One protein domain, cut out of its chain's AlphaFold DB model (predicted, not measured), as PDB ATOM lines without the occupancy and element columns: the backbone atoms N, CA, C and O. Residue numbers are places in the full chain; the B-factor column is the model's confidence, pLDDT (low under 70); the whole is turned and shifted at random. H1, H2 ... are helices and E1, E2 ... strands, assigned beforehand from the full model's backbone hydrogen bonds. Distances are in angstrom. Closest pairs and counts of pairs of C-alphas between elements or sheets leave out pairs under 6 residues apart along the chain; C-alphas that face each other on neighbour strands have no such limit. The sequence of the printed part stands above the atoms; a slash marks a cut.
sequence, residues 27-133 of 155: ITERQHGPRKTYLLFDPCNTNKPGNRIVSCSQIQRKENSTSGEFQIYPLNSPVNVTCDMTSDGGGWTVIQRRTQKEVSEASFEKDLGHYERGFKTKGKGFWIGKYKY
ATOM      1  N   ILE A  27      -4.000  33.944  10.311       83.06
ATOM      2  CA  ILE A  27      -3.018  34.794  10.989       83.06
ATOM      3  C   ILE A  27      -3.153  34.584  12.489       83.06
ATOM      4  O   ILE A  27      -4.188  34.913  13.067       83.06
ATOM      5  N   THR A  28      -2.074  34.122  13.113       86.56
ATOM      6  CA  THR A  28      -2.063  33.791  14.542       86.56
ATOM      7  C   THR A  28      -1.012  34.620  15.271       86.56
ATOM      8  O   THR A  28       0.144  34.704  14.845       86.56
ATOM      9  N   GLU A  29      -1.410  35.258  16.375       86.56
ATOM     10  CA  GLU A  29      -0.519  35.989  17.280       86.56
ATOM     11  C   GLU A  29      -0.039  35.055  18.394       86.56
ATOM     12  O   GLU A  29      -0.842  34.490  19.131       86.56
ATOM     13  N   ARG A  30       1.280  34.930  18.567       82.00
ATOM     14  CA  ARG A  30       1.880  34.196  19.684       82.00
ATOM     15  C   ARG A  30       2.632  35.127  20.616       82.00
ATOM     16  O   ARG A  30       3.553  35.834  20.196       82.00
ATOM     17  N   GLN A  31       2.247  35.088  21.888       77.69
ATOM     18  CA  GLN A  31       2.862  35.859  22.963       77.69
ATOM     19  C   GLN A  31       3.831  34.975  23.743       77.69
ATOM     20  O   GLN A  31       3.428  33.967  24.312       77.69
ATOM     21  N   HIS A  32       5.104  35.359  23.783       76.31
ATOM     22  CA  HIS A  32       6.101  34.719  24.645       76.31
ATOM     23  C   HIS A  32       6.725  35.789  25.534       76.31
ATOM     24  O   HIS A  32       7.664  36.490  25.137       76.31
ATOM     25  N   GLY A  33       6.140  35.956  26.722       78.69
ATOM     26  CA  GLY A  33       6.403  37.104  27.582       78.69
ATOM     27  C   GLY A  33       6.066  38.413  26.848       78.69
ATOM     28  O   GLY A  33       4.990  38.517  26.270       78.69
ATOM     29  N   PRO A  34       6.975  39.399  26.797       73.12
ATOM     30  CA  PRO A  34       6.737  40.683  26.127       73.12
ATOM     31  C   PRO A  34       6.938  40.644  24.602       73.12
ATOM     32  O   PRO A  34       6.898  41.683  23.945       73.12
ATOM     33  N   ARG A  35       7.222  39.473  24.018       79.75
ATOM     34  CA  ARG A  35       7.403  39.319  22.570       79.75
ATOM     35  C   ARG A  35       6.065  39.037  21.901       79.75
ATOM     36  O   ARG A  35       5.339  38.157  22.359       79.75
ATOM     37  N   LYS A  36       5.816  39.705  20.773       83.62
ATOM     38  CA  LYS A  36       4.659  39.453  19.905       83.62
ATOM     39  C   LYS A  36       5.122  38.939  18.554       83.62
ATOM     40  O   LYS A  36       5.865  39.636  17.866       83.62
ATOM     41  N   THR A  37       4.682  37.757  18.153       88.00
ATOM     42  CA  THR A  37       5.009  37.195  16.836       88.00
ATOM     43  C   THR A  37       3.722  36.906  16.083       88.00
ATOM     44  O   THR A  37       2.853  36.231  16.623       88.00
ATOM     45  N   TYR A  38       3.611  37.394  14.849       90.19
ATOM     46  CA  TYR A  38       2.496  37.061  13.965       90.19
ATOM     47  C   TYR A  38       2.956  36.047  12.925       90.19
ATOM     48  O   TYR A  38       3.972  36.244  12.243       90.19
ATOM     49  N   LEU A  39       2.192  34.969  12.823       89.81
ATOM     50  CA  LEU A  39       2.426  33.831  11.950       89.81
ATOM     51  C   LEU A  39       1.331  33.783  10.890       89.81
ATOM     52  O   LEU A  39       0.175  34.049  11.197       89.81
ATOM     53  N   LEU A  40       1.704  33.446   9.661       91.12
ATOM     54  CA  LEU A  40       0.806  33.250   8.531       91.12
ATOM     55  C   LEU A  40       0.858  31.784   8.104       91.12
ATOM     56  O   LEU A  40       1.928  31.287   7.733       91.12
ATOM     57  N   PHE A  41      -0.295  31.125   8.098       86.94
ATOM     58  CA  PHE A  41      -0.474  29.831   7.451       86.94
ATOM     59  C   PHE A  41      -1.365  29.988   6.228       86.94
ATOM     60  O   PHE A  41      -2.470  30.520   6.306       86.94
ATOM     61  N   ASP A  42      -0.872  29.529   5.081       85.31
ATOM     62  CA  ASP A  42      -1.590  29.609   3.815       85.31
ATOM     63  C   ASP A  42      -1.971  28.200   3.332       85.31
ATOM     64  O   ASP A  42      -1.169  27.530   2.664       85.31
ATOM     65  N   PRO A  43      -3.189  27.729   3.656       80.94
ATOM     66  CA  PRO A  43      -3.639  26.396   3.272       80.94
ATOM     67  C   PRO A  43      -3.835  26.254   1.756       80.94
ATOM     68  O   PRO A  43      -3.735  25.144   1.229       80.94
ATOM     69  N   CYS A  44      -4.076  27.355   1.032       82.06
ATOM     70  CA  CYS A  44      -4.307  27.326  -0.415       82.06
ATOM     71  C   CYS A  44      -3.037  26.980  -1.188       82.06
ATOM     72  O   CYS A  44      -3.093  26.347  -2.244       82.06
ATOM     73  N   ASN A  45      -1.890  27.389  -0.656       83.06
ATOM     74  CA  ASN A  45      -0.605  27.129  -1.275       83.06
ATOM     75  C   ASN A  45       0.027  25.813  -0.824       83.06
ATOM     76  O   ASN A  45       0.877  25.297  -1.550       83.06
ATOM     77  N   THR A  46      -0.432  25.228   0.289       85.75
ATOM     78  CA  THR A  46       0.087  23.961   0.809       85.75
ATOM     79  C   THR A  46       0.144  22.913  -0.287       85.75
ATOM     80  O   THR A  46       1.245  22.497  -0.599       85.75
ATOM     81  N   ASN A  47      -0.974  22.561  -0.937       83.69
ATOM     82  CA  ASN A  47      -1.063  21.464  -1.919       83.69
ATOM     83  C   ASN A  47      -0.850  21.882  -3.383       83.69
ATOM     84  O   ASN A  47      -1.110  21.094  -4.292       83.69
ATOM     85  N   LYS A  48      -0.389  23.111  -3.631       81.88
ATOM     86  CA  LYS A  48      -0.280  23.639  -4.991       81.88
ATOM     87  C   LYS A  48       0.785  22.870  -5.795       81.88
ATOM     88  O   LYS A  48       1.921  22.772  -5.323       81.88
ATOM     89  N   PRO A  49       0.445  22.332  -6.984       76.69
ATOM     90  CA  PRO A  49       1.397  21.623  -7.829       76.69
ATOM     91  C   PRO A  49       2.433  22.584  -8.427       76.69
ATOM     92  O   PRO A  49       2.159  23.765  -8.652       76.69
ATOM     93  N   GLY A  50       3.621  22.050  -8.711       80.31
ATOM     94  CA  GLY A  50       4.738  22.777  -9.311       80.31
ATOM     95  C   GLY A  50       5.974  22.832  -8.416       80.31
ATOM     96  O   GLY A  50       5.938  22.505  -7.233       80.31
ATOM     97  N   ASN A  51       7.089  23.276  -8.998       81.50
ATOM     98  CA  ASN A  51       8.390  23.309  -8.317       81.50
ATOM     99  C   ASN A  51       8.605  24.571  -7.468       81.50
ATOM    100  O   ASN A  51       9.625  24.704  -6.793       81.50
ATOM    101  N   ARG A  52       7.659  25.515  -7.505       88.69
ATOM    102  CA  ARG A  52       7.787  26.800  -6.823       88.69
ATOM    103  C   ARG A  52       7.278  26.714  -5.386       88.69
ATOM    104  O   ARG A  52       6.096  26.473  -5.144       88.69
ATOM    105  N   ILE A  53       8.180  26.982  -4.449       90.88
ATOM    106  CA  ILE A  53       7.892  27.047  -3.015       90.88
ATOM    107  C   ILE A  53       7.506  28.484  -2.673       90.88
ATOM    108  O   ILE A  53       8.350  29.369  -2.706       90.88
ATOM    109  N   VAL A  54       6.238  28.730  -2.375       91.00
ATOM    110  CA  VAL A  54       5.651  30.051  -2.120       91.00
ATOM    111  C   VAL A  54       5.356  30.309  -0.642       91.00
ATOM    112  O   VAL A  54       5.076  31.446  -0.279       91.00
ATOM    113  N   SER A  55       5.405  29.275   0.203       92.06
ATOM    114  CA  SER A  55       5.078  29.355   1.633       92.06
ATOM    115  C   SER A  55       5.803  28.285   2.457       92.06
ATOM    116  O   SER A  55       6.198  27.243   1.928       92.06
ATOM    117  N   CYS A  56       5.947  28.525   3.765       93.19
ATOM    118  CA  CYS A  56       6.536  27.560   4.698       93.19
ATOM    119  C   CYS A  56       5.727  26.257   4.806       93.19
ATOM    120  O   CYS A  56       6.309  25.203   5.048       93.19
ATOM    121  N   SER A  57       4.415  26.283   4.548       92.31
ATOM    122  CA  SER A  57       3.572  25.082   4.587       92.31
ATOM    123  C   SER A  57       3.937  24.069   3.499       92.31
ATOM    124  O   SER A  57       3.849  22.864   3.716       92.31
ATOM    125  N   GLN A  58       4.429  24.524   2.341       91.50
ATOM    126  CA  GLN A  58       4.968  23.624   1.316       91.50
ATOM    127  C   GLN A  58       6.302  23.002   1.722       91.50
ATOM    128  O   GLN A  58       6.581  21.868   1.338       91.50
ATOM    129  N   ILE A  59       7.122  23.739   2.474       91.75
ATOM    130  CA  ILE A  59       8.393  23.230   2.990       91.75
ATOM    131  C   ILE A  59       8.111  22.168   4.054       91.75
ATOM    132  O   ILE A  59       8.658  21.084   3.941       91.75
ATOM    133  N   GLN A  60       7.178  22.417   4.981       91.19
ATOM    134  CA  GLN A  60       6.772  21.458   6.020       91.19
ATOM    135  C   GLN A  60       6.398  20.077   5.464       91.19
ATOM    136  O   GLN A  60       6.674  19.062   6.095       91.19
ATOM    137  N   ARG A  61       5.776  20.025   4.277       86.12
ATOM    138  CA  ARG A  61       5.401  18.759   3.622       86.12
ATOM    139  C   ARG A  61       6.593  17.957   3.099       86.12
ATOM    140  O   ARG A  61       6.443  16.773   2.822       86.12
ATOM    141  N   LYS A  62       7.758  18.582   2.937       79.19
ATOM    142  CA  LYS A  62       9.019  17.880   2.703       79.19
ATOM    143  C   LYS A  62       9.513  17.444   4.085       79.19
ATOM    144  O   LYS A  62       9.967  18.280   4.865       79.19
ATOM    145  N   GLU A  63       9.287  16.171   4.407       67.12
ATOM    146  CA  GLU A  63       9.502  15.557   5.726       67.12
ATOM    147  C   GLU A  63      10.817  15.998   6.406       67.12
ATOM    148  O   GLU A  63      11.825  16.234   5.741       67.12
ATOM    149  N   ASN A  64      10.809  16.089   7.745       70.12
ATOM    150  CA  ASN A  64      11.935  16.518   8.598       70.12
ATOM    151  C   ASN A  64      12.384  17.984   8.455       70.12
ATOM    152  O   ASN A  64      13.552  18.314   8.671       70.12
ATOM    153  N   SER A  65      11.457  18.890   8.155       82.25
ATOM    154  CA  SER A  65      11.742  20.326   8.186       82.25
ATOM    155  C   SER A  65      11.875  20.837   9.628       82.25
ATOM    156  O   SER A  65      10.970  20.680  10.443       82.25
ATOM    157  N   THR A  66      13.004  21.467   9.951       90.69
ATOM    158  CA  THR A  66      13.230  22.145  11.237       90.69
ATOM    159  C   THR A  66      12.921  23.636  11.127       90.69
ATOM    160  O   THR A  66      13.013  24.231  10.051       90.69
ATOM    161  N   SER A  67      12.526  24.257  12.241       93.25
ATOM    162  CA  SER A  67      12.284  25.704  12.288       93.25
ATOM    163  C   SER A  67      13.570  26.468  11.966       93.25
ATOM    164  O   SER A  67      14.628  26.176  12.524       93.25
ATOM    165  N   GLY A  68      13.492  27.453  11.074       93.31
ATOM    166  CA  GLY A  68      14.685  28.112  10.543       93.31
ATOM    167  C   GLY A  68      14.386  29.155   9.476       93.31
ATOM    168  O   GLY A  68      13.233  29.472   9.202       93.31
ATOM    169  N   GLU A  69      15.442  29.709   8.886       94.19
ATOM    170  CA  GLU A  69      15.333  30.645   7.767       94.19
ATOM    171  C   GLU A  69      15.293  29.878   6.445       94.19
ATOM    172  O   GLU A  69      16.162  29.052   6.166       94.19
ATOM    173  N   PHE A  70      14.311  30.190   5.610       93.44
ATOM    174  CA  PHE A  70      14.131  29.597   4.294       93.44
ATOM    175  C   PHE A  70      13.928  30.682   3.246       93.44
ATOM    176  O   PHE A  70      13.459  31.783   3.533       93.44
ATOM    177  N   GLN A  71      14.249  30.351   2.001       93.50
ATOM    178  CA  GLN A  71      13.935  31.192   0.859       93.50
ATOM    179  C   GLN A  71      12.680  30.665   0.162       93.50
ATOM    180  O   GLN A  71      12.645  29.521  -0.291       93.50
ATOM    181  N   ILE A  72      11.659  31.513   0.067       93.00
ATOM    182  CA  ILE A  72      10.403  31.234  -0.633       93.00
ATOM    183  C   ILE A  72      10.175  32.248  -1.755       93.00
ATOM    184  O   ILE A  72      10.814  33.294  -1.821       93.00
ATOM    185  N   TYR A  73       9.229  31.947  -2.632       92.38
ATOM    186  CA  TYR A  73       8.895  32.712  -3.827       92.38
ATOM    187  C   TYR A  73       7.381  32.984  -3.850       92.38
ATOM    188  O   TYR A  73       6.666  32.388  -4.655       92.38
ATOM    189  N   PRO A  74       6.829  33.830  -2.955       88.31
ATOM    190  CA  PRO A  74       5.389  34.111  -2.923       88.31
ATOM    191  C   PRO A  74       4.901  34.758  -4.221       88.31
ATOM    192  O   PRO A  74       3.808  34.462  -4.695       88.31
ATOM    193  N   LEU A  75       5.776  35.547  -4.850       87.44
ATOM    194  CA  LEU A  75       5.678  36.079  -6.209       87.44
ATOM    195  C   LEU A  75       6.850  35.524  -7.052       87.44
ATOM    196  O   LEU A  75       7.367  34.449  -6.772       87.44
ATOM    197  N   ASN A  76       7.304  36.239  -8.080       84.69
ATOM    198  CA  ASN A  76       8.445  35.812  -8.909       84.69
ATOM    199  C   ASN A  76       9.816  36.217  -8.336       84.69
ATOM    200  O   ASN A  76      10.838  36.009  -8.982       84.69
ATOM    201  N   SER A  77       9.849  36.797  -7.135       86.69
ATOM    202  CA  SER A  77      11.070  37.232  -6.455       86.69
ATOM    203  C   SER A  77      11.313  36.422  -5.180       86.69
ATOM    204  O   SER A  77      10.347  36.183  -4.447       86.69
ATOM    205  N   PRO A  78      12.571  36.062  -4.866       91.50
ATOM    206  CA  PRO A  78      12.903  35.377  -3.625       91.50
ATOM    207  C   PRO A  78      12.655  36.273  -2.404       91.50
ATOM    208  O   PRO A  78      12.930  37.476  -2.415       91.50
ATOM    209  N   VAL A  79      12.167  35.661  -1.330       92.44
ATOM    210  CA  VAL A  79      11.940  36.280  -0.023       92.44
ATOM    211  C   VAL A  79      12.500  35.348   1.043       92.44
ATOM    212  O   VAL A  79      12.116  34.182   1.114       92.44
ATOM    213  N   ASN A  80      13.405  35.866   1.870       92.94
ATOM    214  CA  ASN A  80      13.917  35.131   3.023       92.94
ATOM    215  C   ASN A  80      12.935  35.291   4.186       92.94
ATOM    216  O   ASN A  80      12.585  36.421   4.542       92.94
ATOM    217  N   VAL A  81      12.495  34.169   4.746       94.38
ATOM    218  CA  VAL A  81      11.492  34.105   5.807       94.38
ATOM    219  C   VAL A  81      11.926  33.148   6.901       94.38
ATOM    220  O   VAL A  81      12.526  32.112   6.627       94.38
ATOM    221  N   THR A  82      11.526  33.442   8.131       94.56
ATOM    222  CA  THR A  82      11.569  32.451   9.201       94.56
ATOM    223  C   THR A  82      10.344  31.544   9.078       94.56
ATOM    224  O   THR A  82       9.211  32.034   9.061       94.56
ATOM    225  N   CYS A  83      10.561  30.234   9.024       94.31
ATOM    226  CA  CYS A  83       9.513  29.230   9.115       94.31
ATOM    227  C   CYS A  83       9.513  28.578  10.498       94.31
ATOM    228  O   CYS A  83      10.558  28.135  10.978       94.31
ATOM    229  N   ASP A  84       8.340  28.489  11.117       94.12
ATOM    230  CA  ASP A  84       8.114  27.670  12.307       94.12
ATOM    231  C   ASP A  84       7.480  26.340  11.881       94.12
ATOM    232  O   ASP A  84       6.329  26.280  11.442       94.12
ATOM    233  N   MET A  85       8.289  25.287  11.970       93.50
ATOM    234  CA  MET A  85       7.997  23.927  11.512       93.50
ATOM    235  C   MET A  85       7.632  22.977  12.655       93.50
ATOM    236  O   MET A  85       7.284  21.820  12.431       93.50
ATOM    237  N   THR A  86       7.725  23.465  13.889       91.19
ATOM    238  CA  THR A  86       7.609  22.658  15.105       91.19
ATOM    239  C   THR A  86       6.301  22.898  15.836       91.19
ATOM    240  O   THR A  86       5.741  21.980  16.426       91.19
ATOM    241  N   SER A  87       5.812  24.132  15.820       89.12
ATOM    242  CA  SER A  87       4.684  24.525  16.657       89.12
ATOM    243  C   SER A  87       3.354  24.361  15.928       89.12
ATOM    244  O   SER A  87       3.254  24.727  14.758       89.12
ATOM    245  N   ASP A  88       2.319  23.890  16.629       87.62
ATOM    246  CA  ASP A  88       0.949  23.720  16.114       87.62
ATOM    247  C   ASP A  88       0.905  23.073  14.714       87.62
ATOM    248  O   ASP A  88       0.301  23.601  13.784       87.62
ATOM    249  N   GLY A  89       1.625  21.961  14.535       87.50
ATOM    250  CA  GLY A  89       1.683  21.225  13.263       87.50
ATOM    251  C   GLY A  89       2.661  21.775  12.213       87.50
ATOM    252  O   GLY A  89       2.877  21.121  11.193       87.50
ATOM    253  N   GLY A  90       3.306  22.918  12.473       90.69
ATOM    254  CA  GLY A  90       4.357  23.476  11.620       90.69
ATOM    255  C   GLY A  90       3.859  24.090  10.307       90.69
ATOM    256  O   GLY A  90       2.665  24.188  10.035       90.69
ATOM    257  N   GLY A  91       4.794  24.537   9.466       92.50
ATOM    258  CA  GLY A  91       4.478  25.189   8.191       92.50
ATOM    259  C   GLY A  91       4.075  26.661   8.301       92.50
ATOM    260  O   GLY A  91       3.578  27.241   7.333       92.50
ATOM    261  N   TRP A  92       4.316  27.287   9.448       94.25
ATOM    262  CA  TRP A  92       3.982  28.684   9.690       94.25
ATOM    263  C   TRP A  92       5.057  29.612   9.133       94.25
ATOM    264  O   TRP A  92       6.246  29.411   9.364       94.25
ATOM    265  N   THR A  93       4.642  30.669   8.437       94.88
ATOM    266  CA  THR A  93       5.545  31.728   7.966       94.88
ATOM    267  C   THR A  93       5.517  32.896   8.946       94.88
ATOM    268  O   THR A  93       4.456  33.471   9.182       94.88
ATOM    269  N   VAL A  94       6.655  33.298   9.511       94.31
ATOM    270  CA  VAL A  94       6.713  34.459  10.412       94.31
ATOM    271  C   VAL A  94       6.673  35.750   9.592       94.31
ATOM    272  O   VAL A  94       7.631  36.090   8.902       94.31
ATOM    273  N   ILE A  95       5.575  36.502   9.691       93.50
ATOM    274  CA  ILE A  95       5.386  37.757   8.937       93.50
ATOM    275  C   ILE A  95       5.763  39.001   9.750       93.50
ATOM    276  O   ILE A  95       6.110  40.045   9.188       93.50
ATOM    277  N   GLN A  96       5.723  38.889  11.076       93.12
ATOM    278  CA  GLN A  96       6.119  39.947  11.994       93.12
ATOM    279  C   GLN A  96       6.710  39.347  13.264       93.12
ATOM    280  O   GLN A  96       6.156  38.403  13.829       93.12
ATOM    281  N   ARG A  97       7.768  39.975  13.775       91.06
ATOM    282  CA  ARG A  97       8.280  39.714  15.119       91.06
ATOM    283  C   ARG A  97       8.540  41.028  15.840       91.06
ATOM    284  O   ARG A  97       9.282  41.857  15.318       91.06
ATOM    285  N   ARG A  98       7.994  41.161  17.047       88.44
ATOM    286  CA  ARG A  98       8.297  42.220  18.014       88.44
ATOM    287  C   ARG A  98       9.050  41.641  19.197       88.44
ATOM    288  O   ARG A  98       8.620  40.653  19.795       88.44
ATOM    289  N   THR A  99      10.178  42.241  19.537       83.25
ATOM    290  CA  THR A  99      10.965  41.891  20.716       83.25
ATOM    291  C   THR A  99      10.593  42.770  21.903       83.25
ATOM    292  O   THR A  99       9.939  43.800  21.768       83.25
ATOM    293  N   GLN A 100      11.041  42.371  23.092       74.12
ATOM    294  CA  GLN A 100      10.794  43.106  24.335       74.12
ATOM    295  C   GLN A 100      11.247  44.571  24.274       74.12
ATOM    296  O   GLN A 100      10.572  45.439  24.811       74.12
ATOM    297  N   LYS A 101      12.373  44.843  23.598       67.75
ATOM    298  CA  LYS A 101      12.925  46.198  23.452       67.75
ATOM    299  C   LYS A 101      12.045  47.115  22.603       67.75
ATOM    300  O   LYS A 101      12.143  48.327  22.714       67.75
ATOM    301  N   GLU A 102      11.185  46.551  21.763       63.00
ATOM    302  CA  GLU A 102      10.322  47.326  20.868       63.00
ATOM    303  C   GLU A 102       8.978  47.672  21.490       63.00
ATOM    304  O   GLU A 102       8.273  48.518  20.959       63.00
ATOM    305  N   VAL A 103       8.626  47.062  22.625       60.97
ATOM    306  CA  VAL A 103       7.490  47.531  23.430       60.97
ATOM    307  C   VAL A 103       7.789  48.926  24.003       60.97
ATOM    308  O   VAL A 103       6.869  49.702  24.225       60.97
ATOM    309  N   SER A 104       9.072  49.266  24.184       58.12
ATOM    310  CA  SER A 104       9.544  50.562  24.688       58.12
ATOM    311  C   SER A 104      10.050  51.533  23.612       58.12
ATOM    312  O   SER A 104      10.448  52.642  23.950       58.12
ATOM    313  N   GLU A 105      10.077  51.145  22.333       62.56
ATOM    314  CA  GLU A 105      10.594  51.986  21.245       62.56
ATOM    315  C   GLU A 105       9.545  52.156  20.137       62.56
ATOM    316  O   GLU A 105       8.965  51.174  19.676       62.56
ATOM    317  N   ALA A 106       9.401  53.375  19.599       73.06
ATOM    318  CA  ALA A 106       8.606  53.714  18.403       73.06
ATOM    319  C   ALA A 106       9.147  53.075  17.092       73.06
ATOM    320  O   ALA A 106       8.963  53.561  15.975       73.06
ATOM    321  N   SER A 107       9.847  51.946  17.199       81.38
ATOM    322  CA  SER A 107      10.480  51.217  16.102       81.38
ATOM    323  C   SER A 107       9.463  50.675  15.085       81.38
ATOM    324  O   SER A 107       9.815  50.513  13.915       81.38
ATOM    325  N   PHE A 108       8.202  50.480  15.492       87.12
ATOM    326  CA  PHE A 108       7.084  50.113  14.611       87.12
ATOM    327  C   PHE A 108       6.198  51.291  14.190       87.12
ATOM    328  O   PHE A 108       5.337  51.100  13.343       87.12
ATOM    329  N   GLU A 109       6.413  52.503  14.701       88.94
ATOM    330  CA  GLU A 109       5.752  53.698  14.171       88.94
ATOM    331  C   GLU A 109       6.472  54.085  12.877       88.94
ATOM    332  O   GLU A 109       7.593  54.607  12.879       88.94
ATOM    333  N   LYS A 110       5.898  53.665  11.751       89.44
ATOM    334  CA  LYS A 110       6.480  53.818  10.419       89.44
ATOM    335  C   LYS A 110       5.402  54.223   9.427       89.44
ATOM    336  O   LYS A 110       4.256  53.801   9.540       89.44
ATOM    337  N   ASP A 111       5.801  54.975   8.410       91.88
ATOM    338  CA  ASP A 111       4.893  55.364   7.333       91.88
ATOM    339  C   ASP A 111       4.469  54.166   6.474       91.88
ATOM    340  O   ASP A 111       5.147  53.134   6.416       91.88
ATOM    341  N   LEU A 112       3.384  54.343   5.716       90.75
ATOM    342  CA  LEU A 112       2.814  53.327   4.823       90.75
ATOM    343  C   LEU A 112       3.861  52.670   3.914       90.75
ATOM    344  O   LEU A 112       3.893  51.445   3.801       90.75
ATOM    345  N   GLY A 113       4.783  53.452   3.345       92.38
ATOM    346  CA  GLY A 113       5.831  52.933   2.463       92.38
ATOM    347  C   GLY A 113       6.746  51.888   3.122       92.38
ATOM    348  O   GLY A 113       7.242  50.985   2.447       92.38
ATOM    349  N   HIS A 114       6.950  51.954   4.441       92.44
ATOM    350  CA  HIS A 114       7.702  50.936   5.178       92.44
ATOM    351  C   HIS A 114       6.886  49.657   5.366       92.44
ATOM    352  O   HIS A 114       7.422  48.562   5.220       92.44
ATOM    353  N   TYR A 115       5.589  49.764   5.648       92.06
ATOM    354  CA  TYR A 115       4.710  48.596   5.734       92.06
ATOM    355  C   TYR A 115       4.499  47.914   4.380       92.06
ATOM    356  O   TYR A 115       4.328  46.694   4.305       92.06
ATOM    357  N   GLU A 116       4.569  48.687   3.303       91.06
ATOM    358  CA  GLU A 116       4.555  48.189   1.936       91.06
ATOM    359  C   GLU A 116       5.820  47.394   1.596       91.06
ATOM    360  O   GLU A 116       5.723  46.250   1.147       91.06
ATOM    361  N   ARG A 117       7.005  47.964   1.851       90.62
ATOM    362  CA  ARG A 117       8.296  47.363   1.467       90.62
ATOM    363  C   ARG A 117       8.858  46.353   2.471       90.62
ATOM    364  O   ARG A 117       9.607  45.464   2.063       90.62
ATOM    365  N   GLY A 118       8.490  46.474   3.742       93.12
ATOM    366  CA  GLY A 118       9.090  45.755   4.866       93.12
ATOM    367  C   GLY A 118      10.196  46.560   5.553       93.12
ATOM    368  O   GLY A 118      10.780  47.474   4.970       93.12
ATOM    369  N   PHE A 119      10.484  46.223   6.812       92.69
ATOM    370  CA  PHE A 119      11.557  46.842   7.593       92.69
ATOM    371  C   PHE A 119      12.063  45.917   8.704       92.69
ATOM    372  O   PHE A 119      11.384  44.985   9.135       92.69
ATOM    373  N   LYS A 120      13.275  46.205   9.184       91.31
ATOM    374  CA  LYS A 120      13.889  45.590  10.365       91.31
ATOM    375  C   LYS A 120      14.241  46.681  11.365       91.31
ATOM    376  O   LYS A 120      14.478  47.822  10.977       91.31
ATOM    377  N   THR A 121      14.310  46.326  12.635       89.19
ATOM    378  CA  THR A 121      14.608  47.262  13.720       89.19
ATOM    379  C   THR A 121      15.931  46.911  14.397       89.19
ATOM    380  O   THR A 121      16.455  45.799  14.259       89.19
ATOM    381  N   LYS A 122      16.467  47.845  15.192       85.69
ATOM    382  CA  LYS A 122      17.669  47.608  16.010       85.69
ATOM    383  C   LYS A 122      17.449  46.496  17.043       85.69
ATOM    384  O   LYS A 122      18.370  45.745  17.358       85.69
ATOM    385  N   GLY A 123      16.213  46.345  17.518       84.50
ATOM    386  CA  GLY A 123      15.796  45.321  18.472       84.50
ATOM    387  C   GLY A 123      15.658  43.913  17.890       84.50
ATOM    388  O   GLY A 123      15.121  43.050  18.577       84.50
ATOM    389  N   LYS A 124      16.112  43.654  16.653       85.69
ATOM    390  CA  LYS A 124      15.906  42.392  15.912       85.69
ATOM    391  C   LYS A 124      14.430  42.079  15.618       85.69
ATOM    392  O   LYS A 124      14.112  40.933  15.275       85.69
ATOM    393  N   GLY A 125      13.533  43.052  15.749       89.44
ATOM    394  CA  GLY A 125      12.171  42.936  15.248       89.44
ATOM    395  C   GLY A 125      12.102  43.238  13.761       89.44
ATOM    396  O   GLY A 125      13.041  43.783  13.168       89.44
ATOM    397  N   PHE A 126      11.010  42.818  13.137       92.38
ATOM    398  CA  PHE A 126      10.802  43.036  11.714       92.38
ATOM    399  C   PHE A 126       9.333  42.954  11.308       92.38
ATOM    400  O   PHE A 126       8.507  42.320  11.971       92.38
ATOM    401  N   TRP A 127       9.060  43.552  10.153       92.81
ATOM    402  CA  TRP A 127       7.870  43.358   9.339       92.81
ATOM    403  C   TRP A 127       8.305  42.976   7.925       92.81
ATOM    404  O   TRP A 127       9.142  43.655   7.328       92.81
ATOM    405  N   ILE A 128       7.740  41.901   7.382       93.00
ATOM    406  CA  ILE A 128       8.182  41.346   6.098       93.00
ATOM    407  C   ILE A 128       7.868  42.240   4.887       93.00
ATOM    408  O   ILE A 128       8.624  42.245   3.917       93.00
ATOM    409  N   GLY A 129       6.797  43.037   4.961       92.88
ATOM    410  CA  GLY A 129       6.343  43.913   3.879       92.88
ATOM    411  C   GLY A 129       5.195  43.328   3.057       92.88
ATOM    412  O   GLY A 129       5.221  42.167   2.651       92.88
ATOM    413  N   LYS A 130       4.189  44.155   2.764       91.31
ATOM    414  CA  LYS A 130       3.004  43.766   1.982       91.31
ATOM    415  C   LYS A 130       3.360  43.327   0.558       91.31
ATOM    416  O   LYS A 130       2.855  42.312   0.080       91.31
ATOM    417  N   TYR A 131       4.253  44.054  -0.113       90.19
ATOM    418  CA  TYR A 131       4.590  43.798  -1.519       90.19
ATOM    419  C   TYR A 131       5.423  42.533  -1.747       90.19
ATOM    420  O   TYR A 131       5.677  42.157  -2.886       90.19
ATOM    421  N   LYS A 132       5.820  41.835  -0.675       88.94
ATOM    422  CA  LYS A 132       6.446  40.509  -0.771       88.94
ATOM    423  C   LYS A 132       5.447  39.408  -1.118       88.94
ATOM    424  O   LYS A 132       5.842  38.412  -1.713       88.94
ATOM    425  N   TYR A 133       4.178  39.608  -0.772       85.94
ATOM    426  CA  TYR A 133       3.103  38.630  -0.966       85.94
ATOM    427  C   TYR A 133       2.026  39.115  -1.933       85.94
ATOM    428  O   TYR A 133       1.234  38.318  -2.421       85.94
TER     429      TYR A 133
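Overview. This is residues 27 to 133 of the 155 residues of the protein "Putative ficolin/ixoderin" of Ixodes ricinus (UniProt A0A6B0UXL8). One strongly twisted sheet of five strands makes the core, with the hairpin of E1 and E2 at one edge and the hairpin of E3 and E4 at the other, turned well away from each other and joined through E5, which also forms a hairpin with E4. Two short helices gather at one end, where H2 packs over the sheet and H1 on H2; at the other end of the long axis lie H3 and long stretches without named elements, one of which, with residues 126 to 127, pairs beside E5. The 107 printed residues hold, in order, E1, E2, H1, H2, E3, E4, E5 and H3, and the sheet order is E1, E2, E5, E4, E3, all antiparallel. The class is mixed, helices and strands, with 46 residues, under half, in named elements. The whole is compact, with a radius of gyration of the C-alphas of 14.2 A and spans of 43 by 30 by 19 A.

Arrangement. E1, residues 27 to 32, and E2, residues 35 to 41, form an antiparallel hairpin; N of Arg 30 and O of Thr 37 are 2.8 A apart, within hydrogen-bond range. H1, residues 43 to 46, is not on the sheet. It touches H2, residues 56 to 60, with C-alphas of Thr 46 and Gln 58 closest at 4.9 A. H2 is on the sheet at a height of 7.4 A, only just over E5, residues 92 to 98, on which 3 of its C-alphas fall; the closest C-alphas of H2 and E5 are those of Cys 56 and Thr 93, 5.4 A apart. E3, residues 68 to 72, E4, residues 79 to 84, and E5 are a meander, each strand the antiparallel neighbour of the one before. N of Phe 70 and O of Val 81 are 2.8 A apart, and N of Val 94 and O of Thr 82 2.9 A. E5 is staggered: residues 92 to 93 pair with E4 and 93 to 98 with E2, where N of Arg 98 and O of Lys 36 are 2.7 A apart. H3, residues 112 to 117, touches no helix and is not on the sheet. Residues 126 to 127 pair antiparallel with 96 to 97 of E5 and with 119 to 120. In H2 and H3 every O i to N i+4 pair is within hydrogen-bond range; H1 is too short for one.

Along the chain. E1 begins at C-alpha 27, (-3.018, 34.794, 10.989), and is 16.4 A long; E2 measures 19.5 A, E3 12.4 A, E4 15.5 A and E5 16.5 A. H1 measures 5.1 A, H2 6.2 A and H3 8.8 A, ending at C-alpha 117, (8.296, 47.363, 1.467).

Size, cuts and confidence. The C-alphas farthest apart, of Pro 49 and Ser 104, are 44.3 A apart. The printed part has no cut. The link from E5 to H3, 13 residues, is long. Mean pLDDT of the printed part is 86.7; residue 63 and residues 101 to 105 are under 70.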